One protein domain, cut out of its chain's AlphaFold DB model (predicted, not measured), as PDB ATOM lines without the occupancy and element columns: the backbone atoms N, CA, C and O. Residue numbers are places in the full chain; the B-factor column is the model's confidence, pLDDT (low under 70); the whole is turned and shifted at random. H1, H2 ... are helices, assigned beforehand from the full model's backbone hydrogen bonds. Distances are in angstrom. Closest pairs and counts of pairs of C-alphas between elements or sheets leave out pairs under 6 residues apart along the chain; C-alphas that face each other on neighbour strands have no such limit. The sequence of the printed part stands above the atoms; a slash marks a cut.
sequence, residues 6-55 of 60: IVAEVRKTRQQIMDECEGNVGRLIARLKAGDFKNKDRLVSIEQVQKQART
ATOM      1  N   ILE A   6     148.768 168.593 205.803       84.25
ATOM      2  CA  ILE A   6     148.791 167.240 206.372       84.25
ATOM      3  C   ILE A   6     147.429 166.916 206.987       84.25
ATOM      4  O   ILE A   6     146.881 165.832 206.790       84.25
ATOM      5  N   VAL A   7     146.833 167.865 207.711       83.62
ATOM      6  CA  VAL A   7     145.510 167.672 208.326       83.62
ATOM      7  C   VAL A   7     144.431 167.495 207.256       83.62
ATOM      8  O   VAL A   7     143.529 166.671 207.431       83.62
ATOM      9  N   ALA A   8     144.515 168.231 206.146       84.69
ATOM     10  CA  ALA A   8     143.593 168.083 205.024       84.69
ATOM     11  C   ALA A   8     143.706 166.696 204.370       84.69
ATOM     12  O   ALA A   8     142.685 166.036 204.155       84.69
ATOM     13  N   GLU A   9     144.926 166.213 204.130       87.88
ATOM     14  CA  GLU A   9     145.157 164.870 203.589       87.88
ATOM     15  C   GLU A   9     144.676 163.768 204.533       87.88
ATOM     16  O   GLU A   9     144.003 162.831 204.098       87.88
ATOM     17  N   VAL A  10     144.927 163.901 205.840       88.06
ATOM     18  CA  VAL A  10     144.423 162.953 206.847       88.06
ATOM     19  C   VAL A  10     142.897 162.896 206.823       88.06
ATOM     20  O   VAL A  10     142.320 161.810 206.870       88.06
ATOM     21  N   ARG A  11     142.222 164.048 206.728       87.62
ATOM     22  CA  ARG A  11     140.755 164.104 206.640       87.62
ATOM     23  C   ARG A  11     140.241 163.438 205.369       87.62
ATOM     24  O   ARG A  11     139.345 162.605 205.461       87.62
ATOM     25  N   LYS A  12     140.837 163.751 204.216       92.12
ATOM     26  CA  LYS A  12     140.489 163.135 202.927       92.12
ATOM     27  C   LYS A  12     140.639 161.615 202.980       92.12
ATOM     28  O   LYS A  12     139.719 160.894 202.612       92.12
ATOM     29  N   THR A  13     141.756 161.143 203.519       90.38
ATOM     30  CA  THR A  13     142.053 159.712 203.652       90.38
ATOM     31  C   THR A  13     141.037 159.015 204.558       90.38
ATOM     32  O   THR A  13     140.528 157.949 204.223       90.38
ATOM     33  N   ARG A  14     140.683 159.624 205.700       88.38
ATOM     34  CA  ARG A  14     139.652 159.084 206.602       88.38
ATOM     35  C   ARG A  14     138.292 158.981 205.921       88.38
ATOM     36  O   ARG A  14     137.612 157.978 206.113       88.38
ATOM     37  N   GLN A  15     137.920 159.991 205.138       91.00
ATOM     38  CA  GLN A  15     136.659 159.982 204.405       91.00
ATOM     39  C   GLN A  15     136.633 158.853 203.373       91.00
ATOM     40  O   GLN A  15     135.715 158.046 203.394       91.00
ATOM     41  N   GLN A  16     137.689 158.716 202.568       92.94
ATOM     42  CA  GLN A  16     137.804 157.634 201.582       92.94
ATOM     43  C   GLN A  16     137.675 156.248 202.226       92.94
ATOM     44  O   GLN A  16     136.924 155.409 201.741       92.94
ATOM     45  N   ILE A  17     138.341 156.017 203.362       90.19
ATOM     46  CA  ILE A  17     138.246 154.740 204.088       90.19
ATOM     47  C   ILE A  17     136.814 154.478 204.582       90.19
ATOM     48  O   ILE A  17     136.355 153.335 204.552       90.19
ATOM     49  N   MET A  18     136.111 155.510 205.054       89.69
ATOM     50  CA  MET A  18     134.716 155.392 205.488       89.69
ATOM     51  C   MET A  18     133.769 155.117 204.320       89.69
ATOM     52  O   MET A  18     132.877 154.279 204.460       89.69
ATOM     53  N   ASP A  19     133.990 155.764 203.180       93.00
ATOM     54  CA  ASP A  19     133.207 155.562 201.960       93.00
ATOM     55  C   ASP A  19     133.401 154.136 201.420       93.00
ATOM     56  O   ASP A  19     132.428 153.453 201.105       93.00
ATOM     57  N   GLU A  20     134.637 153.621 201.431       91.81
ATOM     58  CA  GLU A  20     134.954 152.217 201.117       91.81
ATOM     59  C   GLU A  20     134.276 151.221 202.075       91.81
ATOM     60  O   GLU A  20     134.070 150.057 201.733       91.81
ATOM     61  N   CYS A  21     133.936 151.659 203.289       93.12
ATOM     62  CA  CYS A  21     133.182 150.867 204.258       93.12
ATOM     63  C   CYS A  21     131.665 151.105 204.170       93.12
ATOM     64  O   CYS A  21     130.944 150.610 205.036       93.12
ATOM     65  N   GLU A  22     131.178 151.843 203.164       92.62
ATOM     66  CA  GLU A  22     129.768 152.232 202.983       92.62
ATOM     67  C   GLU A  22     129.197 152.967 204.211       92.62
ATOM     68  O   GLU A  22     128.038 152.796 204.587       92.62
ATOM     69  N   GLY A  23     130.035 153.726 204.925       88.69
ATOM     70  CA  GLY A  23     129.652 154.364 206.188       88.69
ATOM     71  C   GLY A  23     129.420 153.387 207.351       88.69
ATOM     72  O   GLY A  23     129.075 153.811 208.455       88.69
ATOM     73  N   ASN A  24     129.625 152.082 207.153       92.69
ATOM     74  CA  ASN A  24     129.390 151.063 208.166       92.69
ATOM     75  C   ASN A  24     130.600 150.920 209.103       92.69
ATOM     76  O   ASN A  24     131.639 150.352 208.757       92.69
ATOM     77  N   VAL A  25     130.424 151.374 210.345       89.75
ATOM     78  CA  VAL A  25     131.451 151.306 211.398       89.75
ATOM     79  C   VAL A  25     131.874 149.862 211.705       89.75
ATOM     80  O   VAL A  25     133.047 149.604 211.973       89.75
ATOM     81  N   GLY A  26     130.958 148.896 211.618       91.75
ATOM     82  CA  GLY A  26     131.269 147.478 211.810       91.75
ATOM     83  C   GLY A  26     132.242 146.941 210.757       91.75
ATOM     84  O   GLY A  26     133.201 146.248 211.102       91.75
ATOM     85  N   ARG A  27     132.057 147.319 209.485       90.94
ATOM     86  CA  ARG A  27     132.984 146.964 208.395       90.94
ATOM     87  C   ARG A  27     134.351 147.618 208.573       90.94
ATOM     88  O   ARG A  27     135.364 146.949 208.375       90.94
ATOM     89  N   LEU A  28     134.388 148.875 209.021       89.69
ATOM     90  CA  LEU A  28     135.641 149.551 209.358       89.69
ATOM     91  C   LEU A  28     136.411 148.788 210.446       89.69
ATOM     92  O   LEU A  28     137.593 148.492 210.275       89.69
ATOM     93  N   ILE A  29     135.743 148.421 211.543       88.94
ATOM     94  CA  ILE A  29     136.361 147.663 212.642       88.94
ATOM     95  C   ILE A  29     136.877 146.306 212.147       88.94
ATOM     96  O   ILE A  29     137.986 145.904 212.502       88.94
ATOM     97  N   ALA A  30     136.105 145.600 211.318       89.19
ATOM     98  CA  ALA A  30     136.523 144.321 210.748       89.19
ATOM     99  C   ALA A  30     137.773 144.467 209.861       89.19
ATOM    100  O   ALA A  30     138.711 143.678 209.981       89.19
ATOM    101  N   ARG A  31     137.823 145.511 209.024       87.31
ATOM    102  CA  ARG A  31     138.983 145.838 208.184       87.31
ATOM    103  C   ARG A  31     140.228 146.138 209.016       87.31
ATOM    104  O   ARG A  31     141.298 145.627 208.692       87.31
ATOM    105  N   LEU A  32     140.092 146.927 210.083       85.50
ATOM    106  CA  LEU A  32     141.199 147.249 210.988       85.50
ATOM    107  C   LEU A  32     141.749 145.983 211.657       85.50
ATOM    108  O   LEU A  32     142.940 145.707 211.549       85.50
ATOM    109  N   LYS A  33     140.870 145.138 212.212       84.31
ATOM    110  CA  LYS A  33     141.264 143.850 212.812       84.31
ATOM    111  C   LYS A  33     141.971 142.925 211.817       84.31
ATOM    112  O   LYS A  33     142.944 142.263 212.175       84.31
ATOM    113  N   ALA A  34     141.506 142.876 210.568       85.50
ATOM    114  CA  ALA A  34     142.141 142.079 209.521       85.50
ATOM    115  C   ALA A  34     143.536 142.615 209.142       85.50
ATOM    116  O   ALA A  34     144.441 141.830 208.854       85.50
ATOM    117  N   GLY A  35     143.718 143.939 209.154       81.12
ATOM    118  CA  GLY A  35     145.009 144.594 208.941       81.12
ATOM    119  C   GLY A  35     146.004 144.326 210.071       81.12
ATOM    120  O   GLY A  35     147.157 143.985 209.789       81.12
ATOM    121  N   ASP A  36     145.543 144.399 211.319       75.69
ATOM    122  CA  ASP A  36     146.343 144.107 212.515       75.69
ATOM    123  C   ASP A  36     146.795 142.644 212.540       75.69
ATOM    124  O   ASP A  36     147.960 142.347 212.802       75.69
ATOM    125  N   PHE A  37     145.906 141.710 212.180       71.00
ATOM    126  CA  PHE A  37     146.251 140.288 212.113       71.00
ATOM    127  C   PHE A  37     147.330 139.987 211.063       71.00
ATOM    128  O   PHE A  37     148.166 139.107 211.275       71.00
ATOM    129  N   LYS A  38     147.325 140.717 209.940       71.19
ATOM    130  CA  LYS A  38     148.317 140.572 208.862       71.19
ATOM    131  C   LYS A  38     149.654 141.248 209.171       71.19
ATOM    132  O   LYS A  38     150.656 140.861 208.584       71.19
ATOM    133  N   ASN A  39     149.687 142.225 210.076       65.56
ATOM    134  CA  ASN A  39     150.883 143.000 210.412       65.56
ATOM    135  C   ASN A  39     151.185 142.918 211.914       65.56
ATOM    136  O   ASN A  39     151.267 143.940 212.592       65.56
ATOM    137  N   LYS A  40     151.363 141.700 212.440       61.59
ATOM    138  CA  LYS A  40     151.662 141.486 213.868       61.59
ATOM    139  C   LYS A  40     152.920 142.228 214.342       61.59
ATOM    140  O   LYS A  40     152.958 142.663 215.487       61.59
ATOM    141  N   ASP A  41     153.885 142.459 213.451       64.75
ATOM    142  CA  ASP A  41     155.108 143.225 213.740       64.75
ATOM    143  C   ASP A  41     154.879 144.739 213.916       64.75
ATOM    144  O   ASP A  41     155.772 145.457 214.360       64.75
ATOM    145  N   ARG A  42     153.685 145.254 213.583       61.44
ATOM    146  CA  ARG A  42     153.304 146.668 213.759       61.44
ATOM    147  C   ARG A  42     152.554 146.955 215.059       61.44
ATOM    148  O   ARG A  42     152.103 148.085 215.248       61.44
ATOM    149  N   LEU A  43     152.428 145.979 215.959       63.53
ATOM    150  CA  LEU A  43     151.907 146.218 217.304       63.53
ATOM    151  C   LEU A  43     152.897 147.088 218.085       63.53
ATOM    152  O   LEU A  43     153.805 146.595 218.747       63.53
ATOM    153  N   VAL A  44     152.720 148.404 217.997       64.75
ATOM    154  CA  VAL A  44     153.442 149.353 218.842       64.75
ATOM    155  C   VAL A  44     152.764 149.356 220.206       64.75
ATOM    156  O   VAL A  44     151.599 149.746 220.328       64.75
ATOM    157  N   SER A  45     153.474 148.917 221.244       72.88
ATOM    158  CA  SER A  45     152.937 148.969 222.601       72.88
ATOM    159  C   SER A  45     152.849 150.417 223.088       72.88
ATOM    160  O   SER A  45     153.661 151.273 222.726       72.88
ATOM    161  N   ILE A  46     151.879 150.705 223.959       70.81
ATOM    162  CA  ILE A  46     151.749 152.031 224.584       70.81
ATOM    163  C   ILE A  46     153.056 152.416 225.299       70.81
ATOM    164  O   ILE A  46     153.486 153.566 225.244       70.81
ATOM    165  N   GLU A  47     153.739 151.442 225.897       74.31
ATOM    166  CA  GLU A  47     155.043 151.629 226.532       74.31
ATOM    167  C   GLU A  47     156.137 152.043 225.534       74.31
ATOM    168  O   GLU A  47     156.957 152.909 225.847       74.31
ATOM    169  N   GLN A  48     156.153 151.473 224.322       73.81
ATOM    170  CA  GLN A  48     157.084 151.868 223.258       73.81
ATOM    171  C   GLN A  48     156.835 153.309 222.797       73.81
ATOM    172  O   GLN A  48     157.793 154.073 222.646       73.81
ATOM    173  N   VAL A  49     155.567 153.713 222.651       74.00
ATOM    174  CA  VAL A  49     155.200 155.102 222.310       74.00
ATOM    175  C   VAL A  49     155.652 156.068 223.405       74.00
ATOM    176  O   VAL A  49     156.257 157.104 223.119       74.00
ATOM    177  N   GLN A  50     155.418 155.720 224.672       75.06
ATOM    178  CA  GLN A  50     155.825 156.545 225.812       75.06
ATOM    179  C   GLN A  50     157.348 156.675 225.928       75.06
ATOM    180  O   GLN A  50     157.846 157.757 226.241       75.06
ATOM    181  N   LYS A  51     158.106 155.607 225.641       74.69
ATOM    182  CA  LYS A  51     159.577 155.654 225.598       74.69
ATOM    183  C   LYS A  51     160.089 156.570 224.483       74.69
ATOM    184  O   LYS A  51     160.959 157.402 224.740       74.69
ATOM    185  N   GLN A  52     159.525 156.488 223.277       67.12
ATOM    186  CA  GLN A  52     159.904 157.381 222.174       67.12
ATOM    187  C   GLN A  52     159.570 158.850 222.457       67.12
ATOM    188  O   GLN A  52     160.390 159.716 222.170       67.12
ATOM    189  N   ALA A  53     158.420 159.141 223.070       68.19
ATOM    190  CA  ALA A  53     158.030 160.509 223.425       68.19
ATOM    191  C   ALA A  53     158.964 161.164 224.462       68.19
ATOM    192  O   ALA A  53     159.092 162.385 224.493       68.19
ATOM    193  N   ARG A  54     159.631 160.357 225.298       66.38
ATOM    194  CA  ARG A  54     160.604 160.817 226.304       66.38
ATOM    195  C   ARG A  54     162.024 160.974 225.763       66.38
ATOM    196  O   ARG A  54     162.872 161.512 226.468       66.38
ATOM    197  N   THR A  55     162.297 160.504 224.547       59.62
ATOM    198  CA  THR A  55     163.630 160.619 223.951       59.62
ATOM    199  C   THR A  55     163.719 161.960 223.215       59.62
ATOM    200  O   THR A  55     162.970 162.165 222.256       59.62
TER     201      THR A  55
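Overview. This is residues 6 to 55 of the 60 residues of an uncharacterized protein of Planctomycetaceae bacterium (UniProt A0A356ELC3). Three helices follow one another in an open, flat arch: H1 and H2 meet near their ends as an L, and H3 stands free beyond H2, packed on nothing. The printed part has 50 residues, with H1, H2, H3 in that order and no named strand, all helix. It is only just loose, close to extended, with a radius of gyration of the C-alphas of 14.3 A and spans of 40 by 28 by 14 A.

Arrangement. H1, residues 6 to 20, and H2, residues 25 to 38, only just touch, with 3 pairs of C-alphas within 8 A, through residues 17 to 18 and 25 to 28 alone. Their closest C-alphas, of Met 18 and Leu 28, are 7.1 A apart, and their lines are about perpendicular at 76 degrees. H3, residues 46 to 53, is apart from both. In H1, H2 and H3 every O i to N i+4 pair is within hydrogen-bond range.

Along the chain. H1 begins at C-alpha 6 (148.791, 167.240, 206.372) and is 21.1 A long. H2 measures 20.2 A. H3, 10.6 A, ends at C-alpha 53 (158.030, 160.509, 223.425).

Size, cuts and confidence. The farthest C-alphas, of Glu 22 and Thr 55, are 40.7 A apart. The printed part has no cut and no long link. Residues 39 to 44 and 52 to 55 have pLDDT under 70.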